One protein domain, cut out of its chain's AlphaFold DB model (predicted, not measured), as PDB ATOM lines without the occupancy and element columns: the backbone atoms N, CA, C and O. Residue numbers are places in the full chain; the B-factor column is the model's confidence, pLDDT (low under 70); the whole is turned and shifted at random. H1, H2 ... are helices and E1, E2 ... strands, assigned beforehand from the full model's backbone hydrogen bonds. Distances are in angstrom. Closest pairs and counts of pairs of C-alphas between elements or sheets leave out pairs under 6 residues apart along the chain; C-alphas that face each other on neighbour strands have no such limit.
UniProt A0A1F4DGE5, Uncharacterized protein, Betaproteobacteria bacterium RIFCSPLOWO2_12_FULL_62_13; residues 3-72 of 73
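AT A GLANCE: This is residues 3 to 72 of the 73 residues of an uncharacterized protein of Betaproteobacteria bacterium RIFCSPLOWO2_12_FULL_62_13 (UniProt A0A1F4DGE5). This is a rod, H3 and H4 at one end, E1 by H1 mid-way, H2 at the other. The 70 printed residues have four named helices and one named strand, H1, H2, E1, H3, H4: mostly helix. It is only just compact, close to loose, radius of gyration of the C-alphas 13.2 A, spanning 44 by 21 by 15 A.

HOW THE PARTS SIT: Start at H4, residues 60 to 70: it touches H3, residues 35 to 42, the same way at a steep tilt of 45 degrees, C-alphas 66 and 41 closest, 5.3 A. C-alpha 32 of E1, residues 32 to 34, is at closest 5.9 A from C-alpha 10 of H1, residues 7 to 15. H2, residues 17 to 24, meets H1 only through their link. Each helix has every O i to N i+4 pair within hydrogen-bond range.

IN THESE COORDINATES: Find H4 from C-alpha 60 at (140.357, 152.154, 181.953) to C-alpha 70 at (145.573, 152.767, 196.494), 15.5 A.

THE WHOLE: The printed part has no cut; the H3 to H4 link is long. Residue 72 has pLDDT under 70.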
ATOM      1  N   CYS A   3     153.017 152.634 175.760       93.81
ATOM      2  CA  CYS A   3     153.812 153.556 176.566       93.81
ATOM      3  C   CYS A   3     154.707 154.383 175.642       93.81
ATOM      4  O   CYS A   3     155.531 153.828 174.915       93.81
ATOM      5  N   ALA A   4     154.544 155.701 175.656       94.50
ATOM      6  CA  ALA A   4     155.356 156.610 174.865       94.50
ATOM      7  C   ALA A   4     156.563 157.110 175.682       94.50
ATOM      8  O   ALA A   4     156.415 157.430 176.863       94.50
ATOM      9  N   PRO A   5     157.758 157.230 175.075       91.62
ATOM     10  CA  PRO A   5     158.962 157.668 175.782       91.62
ATOM     11  C   PRO A   5     159.079 159.195 175.922       91.62
ATOM     12  O   PRO A   5     159.957 159.666 176.638       91.62
ATOM     13  N   ARG A   6     158.236 159.986 175.235       94.25
ATOM     14  CA  ARG A   6     158.227 161.463 175.287       94.25
ATOM     15  C   ARG A   6     156.799 162.027 175.204       94.25
ATOM     16  O   ARG A   6     155.993 161.440 174.477       94.25
ATOM     17  N   PRO A   7     156.504 163.189 175.827       92.56
ATOM     18  CA  PRO A   7     155.161 163.785 175.818       92.56
ATOM     19  C   PRO A   7     154.606 164.051 174.414       92.56
ATOM     20  O   PRO A   7     153.455 163.736 174.131       92.56
ATOM     21  N   LEU A   8     155.440 164.542 173.491       95.19
ATOM     22  CA  LEU A   8     155.008 164.793 172.111       95.19
ATOM     23  C   LEU A   8     154.620 163.496 171.378       95.19
ATOM     24  O   LEU A   8     153.687 163.485 170.581       95.19
ATOM     25  N   CYS A   9     155.305 162.385 171.669       95.19
ATOM     26  CA  CYS A   9     154.946 161.085 171.109       95.19
ATOM     27  C   CYS A   9     153.603 160.596 171.666       95.19
ATOM     28  O   CYS A   9     152.801 160.079 170.897       95.19
ATOM     29  N   GLN A  10     153.341 160.792 172.965       94.81
ATOM     30  CA  GLN A  10     152.040 160.476 173.556       94.81
ATOM     31  C   GLN A  10     150.925 161.266 172.865       94.81
ATOM     32  O   GLN A  10     149.999 160.661 172.333       94.81
ATOM     33  N   ALA A  11     151.070 162.595 172.801       94.00
ATOM     34  CA  ALA A  11     150.071 163.478 172.206       94.00
ATOM     35  C   ALA A  11     149.775 163.109 170.745       94.00
ATOM     36  O   ALA A  11     148.617 162.946 170.370       94.00
ATOM     37  N   ASN A  12     150.812 162.899 169.926       94.75
ATOM     38  CA  ASN A  12     150.627 162.543 168.521       94.75
ATOM     39  C   ASN A  12     149.914 161.191 168.356       94.75
ATOM     40  O   ASN A  12     148.970 161.083 167.576       94.75
ATOM     41  N   VAL A  13     150.339 160.150 169.080       93.94
ATOM     42  CA  VAL A  13     149.733 158.813 168.932       93.94
ATOM     43  C   VAL A  13     148.313 158.765 169.502       93.94
ATOM     44  O   VAL A  13     147.515 157.945 169.061       93.94
ATOM     45  N   GLU A  14     147.966 159.629 170.451       94.44
ATOM     46  CA  GLU A  14     146.622 159.697 171.022       94.44
ATOM     47  C   GLU A  14     145.654 160.521 170.154       94.44
ATOM     48  O   GLU A  14     144.598 160.022 169.763       94.44
ATOM     49  N   VAL A  15     146.029 161.750 169.785       94.75
ATOM     50  CA  VAL A  15     145.153 162.706 169.081       94.75
ATOM     51  C   VAL A  15     144.829 162.252 167.655       94.75
ATOM     52  O   VAL A  15     143.684 162.355 167.206       94.75
ATOM     53  N   TYR A  16     145.814 161.712 166.930       95.81
ATOM     54  CA  TYR A  16     145.650 161.393 165.509       95.81
ATOM     55  C   TYR A  16     144.939 160.059 165.233       95.81
ATOM     56  O   TYR A  16     144.715 159.735 164.067       95.81
ATOM     57  N   GLN A  17     144.521 159.286 166.246       95.62
ATOM     58  CA  GLN A  17     143.830 158.006 165.997       95.62
ATOM     59  C   GLN A  17     142.535 158.183 165.206       95.62
ATOM     60  O   GLN A  17     142.231 157.363 164.345       95.62
ATOM     61  N   SER A  18     141.802 159.274 165.435       94.12
ATOM     62  CA  SER A  18     140.584 159.592 164.678       94.12
ATOM     63  C   SER A  18     140.868 159.810 163.186       94.12
ATOM     64  O   SER A  18     140.127 159.337 162.321       94.12
ATOM     65  N   GLU A  19     141.973 160.482 162.866       96.00
ATOM     66  CA  GLU A  19     142.412 160.696 161.493       96.00
ATOM     67  C   GLU A  19     142.921 159.407 160.846       96.00
ATOM     68  O   GLU A  19     142.577 159.129 159.697       96.00
ATOM     69  N   ILE A  20     143.692 158.601 161.579       95.94
ATOM     70  CA  ILE A  20     144.167 157.295 161.110       95.94
ATOM     71  C   ILE A  20     142.975 156.380 160.809       95.94
ATOM     72  O   ILE A  20     142.928 155.773 159.740       95.94
ATOM     73  N   ASN A  21     141.976 156.348 161.693       96.88
ATOM     74  CA  ASN A  21     140.734 155.604 161.488       96.88
ATOM     75  C   ASN A  21     140.028 156.032 160.196       96.88
ATOM     76  O   ASN A  21     139.638 155.179 159.402       96.88
ATOM     77  N   ARG A  22     139.940 157.346 159.939       97.06
ATOM     78  CA  ARG A  22     139.333 157.898 158.718       97.06
ATOM     79  C   ARG A  22     140.118 157.551 157.451       97.06
ATOM     80  O   ARG A  22     139.512 157.179 156.456       97.06
ATOM     81  N   LYS A  23     141.448 157.686 157.471       97.62
ATOM     82  CA  LYS A  23     142.306 157.479 156.291       97.62
ATOM     83  C   LYS A  23     142.515 156.004 155.952       97.62
ATOM     84  O   LYS A  23     142.647 155.672 154.783       97.62
ATOM     85  N   GLN A  24     142.575 155.141 156.965       97.12
ATOM     86  CA  GLN A  24     142.964 153.735 156.817       97.12
ATOM     87  C   GLN A  24     141.795 152.756 157.011       97.12
ATOM     88  O   GLN A  24     142.006 151.547 156.987       97.12
ATOM     89  N   GLY A  25     140.571 153.240 157.262       96.19
ATOM     90  CA  GLY A  25     139.409 152.381 157.528       96.19
ATOM     91  C   GLY A  25     139.534 151.554 158.815       96.19
ATOM     92  O   GLY A  25     138.926 150.492 158.941       96.19
ATOM     93  N   THR A  26     140.347 152.016 159.768       96.50
ATOM     94  CA  THR A  26     140.612 151.319 161.035       96.50
ATOM     95  C   THR A  26     139.682 151.804 162.153       96.50
ATOM     96  O   THR A  26     138.924 152.761 161.994       96.50
ATOM     97  N   LYS A  27     139.690 151.099 163.291       95.56
ATOM     98  CA  LYS A  27     138.877 151.408 164.485       95.56
ATOM     99  C   LYS A  27     139.735 151.398 165.751       95.56
ATOM    100  O   LYS A  27     139.429 150.723 166.732       95.56
ATOM    101  N   LEU A  28     140.858 152.101 165.698       95.31
ATOM    102  CA  LEU A  28     141.757 152.278 166.828       95.31
ATOM    103  C   LEU A  28     141.073 153.116 167.912       95.31
ATOM    104  O   LEU A  28     140.483 154.158 167.636       95.31
ATOM    105  N   ASN A  29     141.157 152.625 169.143       94.44
ATOM    106  CA  ASN A  29     140.734 153.318 170.357       94.44
ATOM    107  C   ASN A  29     141.698 152.935 171.486       94.44
ATOM    108  O   ASN A  29     141.338 152.303 172.481       94.44
ATOM    109  N   MET A  30     142.983 153.171 171.235       94.81
ATOM    110  CA  MET A  30     144.075 152.684 172.063       94.81
ATOM    111  C   MET A  30     144.536 153.772 173.033       94.81
ATOM    112  O   MET A  30     144.996 154.815 172.578       94.81
ATOM    113  N   PRO A  31     144.513 153.534 174.354       95.38
ATOM    114  CA  PRO A  31     145.084 154.481 175.304       95.38
ATOM    115  C   PRO A  31     146.611 154.546 175.168       95.38
ATOM    116  O   PRO A  31     147.269 153.508 174.986       95.38
ATOM    117  N   VAL A  32     147.170 155.749 175.298       96.19
ATOM    118  CA  VAL A  32     148.613 156.013 175.217       96.19
ATOM    119  C   VAL A  32     149.053 156.722 176.487       96.19
ATOM    120  O   VAL A  32     148.566 157.798 176.791       96.19
ATOM    121  N   VAL A  33     149.980 156.125 177.228       95.62
ATOM    122  CA  VAL A  33     150.452 156.637 178.522       95.62
ATOM    123  C   VAL A  33     151.910 157.061 178.441       95.62
ATOM    124  O   VAL A  33     152.679 156.526 177.639       95.62
ATOM    125  N   TYR A  34     152.308 157.992 179.300       95.56
ATOM    126  CA  TYR A  34     153.716 158.276 179.559       95.56
ATOM    127  C   TYR A  34     154.233 157.404 180.702       95.56
ATOM    128  O   TYR A  34     153.495 157.070 181.631       95.56
ATOM    129  N   TYR A  35     155.515 157.041 180.664       93.31
ATOM    130  CA  TYR A  35     156.080 156.110 181.643       93.31
ATOM    131  C   TYR A  35     155.968 156.619 183.089       93.31
ATOM    132  O   TYR A  35     155.770 155.815 183.996       93.31
ATOM    133  N   SER A  36     156.025 157.936 183.334       93.75
ATOM    134  CA  SER A  36     155.878 158.468 184.696       93.75
ATOM    135  C   SER A  36     154.477 158.244 185.272       93.75
ATOM    136  O   SER A  36     154.345 158.066 186.478       93.75
ATOM    137  N   GLN A  37     153.441 158.175 184.428       94.88
ATOM    138  CA  GLN A  37     152.077 157.854 184.859       94.88
ATOM    139  C   GLN A  37     151.999 156.404 185.349       94.88
ATOM    140  O   GLN A  37     151.385 156.128 186.377       94.88
ATOM    141  N   LEU A  38     152.684 155.482 184.660       94.00
ATOM    142  CA  LEU A  38     152.802 154.086 185.091       94.00
ATOM    143  C   LEU A  38     153.551 153.964 186.422       94.00
ATOM    144  O   LEU A  38     153.103 153.240 187.307       94.00
ATOM    145  N   LEU A  39     154.663 154.690 186.575       94.38
ATOM    146  CA  LEU A  39     155.432 154.710 187.821       94.38
ATOM    147  C   LEU A  39     154.615 155.289 188.981       94.38
ATOM    148  O   LEU A  39     154.625 154.720 190.068       94.38
ATOM    149  N   SER A  40     153.867 156.369 188.742       94.75
ATOM    150  CA  SER A  40     152.979 156.967 189.744       94.75
ATOM    151  C   SER A  40     151.961 155.946 190.262       94.75
ATOM    152  O   SER A  40     151.852 155.744 191.469       94.75
ATOM    153  N   VAL A  41     151.304 155.200 189.364       94.38
ATOM    154  CA  VAL A  41     150.386 154.117 189.761       94.38
ATOM    155  C   VAL A  41     151.106 153.006 190.524       94.38
ATOM    156  O   VAL A  41     150.603 152.540 191.546       94.38
ATOM    157  N   ALA A  42     152.285 152.579 190.062       93.25
ATOM    158  CA  ALA A  42     153.053 151.514 190.707       93.25
ATOM    159  C   ALA A  42     153.475 151.877 192.142       93.25
ATOM    160  O   ALA A  42     153.497 151.010 193.013       93.25
ATOM    161  N   TYR A  43     153.749 153.156 192.404       93.75
ATOM    162  CA  TYR A  43     154.072 153.675 193.735       93.75
ATOM    163  C   TYR A  43     152.842 154.039 194.583       93.75
ATOM    164  O   TYR A  43     152.979 154.608 195.669       93.75
ATOM    165  N   GLY A  44     151.641 153.683 194.121       92.81
ATOM    166  CA  GLY A  44     150.394 153.896 194.850       92.81
ATOM    167  C   GLY A  44     149.890 155.335 194.815       92.81
ATOM    168  O   GLY A  44     149.247 155.768 195.769       92.81
ATOM    169  N   GLY A  45     150.201 156.074 193.748       93.25
ATOM    170  CA  GLY A  45     149.580 157.357 193.439       93.25
ATOM    171  C   GLY A  45     148.126 157.193 192.991       93.25
ATOM    172  O   GLY A  45     147.742 156.201 192.365       93.25
ATOM    173  N   THR A  46     147.304 158.185 193.313       92.06
ATOM    174  CA  THR A  46     145.899 158.273 192.904       92.06
ATOM    175  C   THR A  46     145.749 158.571 191.409       92.06
ATOM    176  O   THR A  46     146.675 159.028 190.741       92.06
ATOM    177  N   LEU A  47     144.538 158.370 190.874       92.06
ATOM    178  CA  LEU A  47     144.180 158.702 189.484       92.06
ATOM    179  C   LEU A  47     144.579 160.131 189.089       92.06
ATOM    180  O   LEU A  47     145.101 160.344 187.994       92.06
ATOM    181  N   LYS A  48     144.344 161.080 190.001       91.56
ATOM    182  CA  LYS A  48     144.607 162.506 189.804       91.56
ATOM    183  C   LYS A  48     146.101 162.822 189.875       91.56
ATOM    184  O   LYS A  48     146.605 163.569 189.047       91.56
ATOM    185  N   GLU A  49     146.829 162.214 190.810       93.44
ATOM    186  CA  GLU A  49     148.291 162.368 190.913       93.44
ATOM    187  C   GLU A  49     149.026 161.742 189.721       93.44
ATOM    188  O   GLU A  49     150.045 162.258 189.270       93.44
ATOM    189  N   ALA A  50     148.503 160.643 189.176       93.75
ATOM    190  CA  ALA A  50     149.025 160.013 187.969       93.75
ATOM    191  C   ALA A  50     148.584 160.724 186.670       93.75
ATOM    192  O   ALA A  50     149.054 160.362 185.588       93.75
ATOM    193  N   GLY A  51     147.691 161.718 186.750       93.38
ATOM    194  CA  GLY A  51     147.157 162.450 185.597       93.38
ATOM    195  C   GLY A  51     146.438 161.549 184.588       93.38
ATOM    196  O   GLY A  51     146.546 161.763 183.380       93.38
ATOM    197  N   LEU A  52     145.779 160.485 185.061       94.25
ATOM    198  CA  LEU A  52     145.083 159.516 184.202       94.25
ATOM    199  C   LEU A  52     143.683 159.973 183.782       94.25
ATOM    200  O   LEU A  52     143.089 159.365 182.894       94.25
ATOM    201  N   ASP A  53     143.154 161.014 184.417       92.06
ATOM    202  CA  ASP A  53     141.873 161.656 184.118       92.06
ATOM    203  C   ASP A  53     141.941 162.573 182.885       92.06
ATOM    204  O   ASP A  53     140.943 162.729 182.185       92.06
ATOM    205  N   GLY A  54     143.125 163.101 182.562       91.38
ATOM    206  CA  GLY A  54     143.353 163.992 181.415       91.38
ATOM    207  C   GLY A  54     143.508 163.315 180.046       91.38
ATOM    208  O   GLY A  54     143.791 164.002 179.068       91.38
ATOM    209  N   HIS A  55     143.366 161.989 179.952       94.38
ATOM    210  CA  HIS A  55     143.508 161.259 178.683       94.38
ATOM    211  C   HIS A  55     142.308 161.498 177.757       94.38
ATOM    212  O   HIS A  55     141.155 161.454 178.186       94.38
ATOM    213  N   ILE A  56     142.562 161.665 176.459       93.94
ATOM    214  CA  ILE A  56     141.505 161.712 175.437       93.94
ATOM    215  C   ILE A  56     140.897 160.314 175.288       93.94
ATOM    216  O   ILE A  56     139.675 160.156 175.266       93.94
ATOM    217  N   ILE A  57     141.747 159.284 175.234       94.94
ATOM    218  CA  ILE A  57     141.335 157.880 175.220       94.94
ATOM    219  C   ILE A  57     141.634 157.278 176.588       94.94
ATOM    220  O   ILE A  57     142.760 156.901 176.907       94.94
ATOM    221  N   GLN A  58     140.585 157.157 177.396       95.00
ATOM    222  CA  GLN A  58     140.688 156.789 178.807       95.00
ATOM    223  C   GLN A  58     141.345 155.401 179.017       95.00
ATOM    224  O   GLN A  58     140.823 154.386 178.529       95.00
ATOM    225  N   PRO A  59     142.453 155.301 179.784       95.31
ATOM    226  CA  PRO A  59     143.159 154.049 180.050       95.31
ATOM    227  C   PRO A  59     142.475 153.228 181.157       95.31
ATOM    228  O   PRO A  59     143.078 152.942 182.189       95.31
ATOM    229  N   LYS A  60     141.223 152.798 180.937       94.50
ATOM    230  CA  LYS A  60     140.357 152.154 181.953       94.50
ATOM    231  C   LYS A  60     141.048 151.058 182.772       94.50
ATOM    232  O   LYS A  60     141.009 151.077 183.992       94.50
ATOM    233  N   LYS A  61     141.775 150.150 182.110       93.06
ATOM    234  CA  LYS A  61     142.504 149.067 182.797       93.06
ATOM    235  C   LYS A  61     143.540 149.587 183.797       93.06
ATOM    236  O   LYS A  61     143.715 148.990 184.851       93.06
ATOM    237  N   LEU A  62     144.248 150.665 183.459       94.12
ATOM    238  CA  LEU A  62     145.242 151.267 184.347       94.12
ATOM    239  C   LEU A  62     144.567 152.047 185.480       94.12
ATOM    240  O   LEU A  62     145.040 152.002 186.610       94.12
ATOM    241  N   GLN A  63     143.441 152.700 185.192       94.12
ATOM    242  CA  GLN A  63     142.623 153.377 186.199       94.12
ATOM    243  C   GLN A  63     142.102 152.386 187.250       94.12
ATOM    244  O   GLN A  63     142.253 152.626 188.446       94.12
ATOM    245  N   ASP A  64     141.601 151.225 186.818       93.31
ATOM    246  CA  ASP A  64     141.162 150.149 187.715       93.31
ATOM    247  C   ASP A  64     142.309 149.620 188.588       93.31
ATOM    248  O   ASP A  64     142.113 149.298 189.762       93.31
ATOM    249  N   ILE A  65     143.521 149.519 188.027       92.75
ATOM    250  CA  ILE A  65     144.717 149.127 188.783       92.75
ATOM    251  C   ILE A  65     145.049 150.191 189.828       92.75
ATOM    252  O   ILE A  65     145.258 149.833 190.983       92.75
ATOM    253  N   ALA A  66     145.047 151.475 189.464       91.50
ATOM    254  CA  ALA A  66     145.323 152.566 190.397       91.50
ATOM    255  C   ALA A  66     144.367 152.546 191.598       91.50
ATOM    256  O   ALA A  66     144.819 152.596 192.740       91.50
ATOM    257  N   VAL A  67     143.063 152.357 191.363       90.88
ATOM    258  CA  VAL A  67     142.066 152.236 192.443       90.88
ATOM    259  C   VAL A  67     142.373 151.045 193.360       90.88
ATOM    260  O   VAL A  67     142.335 151.177 194.583       90.88
ATOM    261  N   LYS A  68     142.730 149.887 192.791       89.62
ATOM    262  CA  LYS A  68     143.065 148.680 193.567       89.62
ATOM    263  C   LYS A  68     144.360 148.809 194.366       89.62
ATOM    264  O   LYS A  68     144.445 148.235 195.447       89.62
ATOM    265  N   VAL A  69     145.375 149.481 193.823       84.56
ATOM    266  CA  VAL A  69     146.670 149.667 194.495       84.56
ATOM    267  C   VAL A  69     146.523 150.651 195.652       84.56
ATOM    268  O   VAL A  69     146.977 150.350 196.752       84.56
ATOM    269  N   VAL A  70     145.832 151.774 195.440       80.44
ATOM    270  CA  VAL A  70     145.573 152.767 196.494       80.44
ATOM    271  C   VAL A  70     144.724 152.174 197.618       80.44
ATOM    272  O   VAL A  70     145.046 152.368 198.782       80.44
ATOM    273  N   GLY A  71     143.687 151.392 197.296       72.19
ATOM    274  CA  GLY A  71     142.825 150.761 198.305       72.19
ATOM    275  C   GLY A  71     143.491 149.665 199.152       72.19
ATOM    276  O   GLY A  71     142.864 149.158 200.076       72.19
ATOM    277  N   LYS A  72     144.730 149.268 198.834       65.75
ATOM    278  CA  LYS A  72     145.533 148.317 199.624       65.75
ATOM    279  C   LYS A  72     146.543 148.998 200.556       65.75
ATOM    280  O   LYS A  72     147.295 148.285 201.218       65.75
TER     281      LYS A  72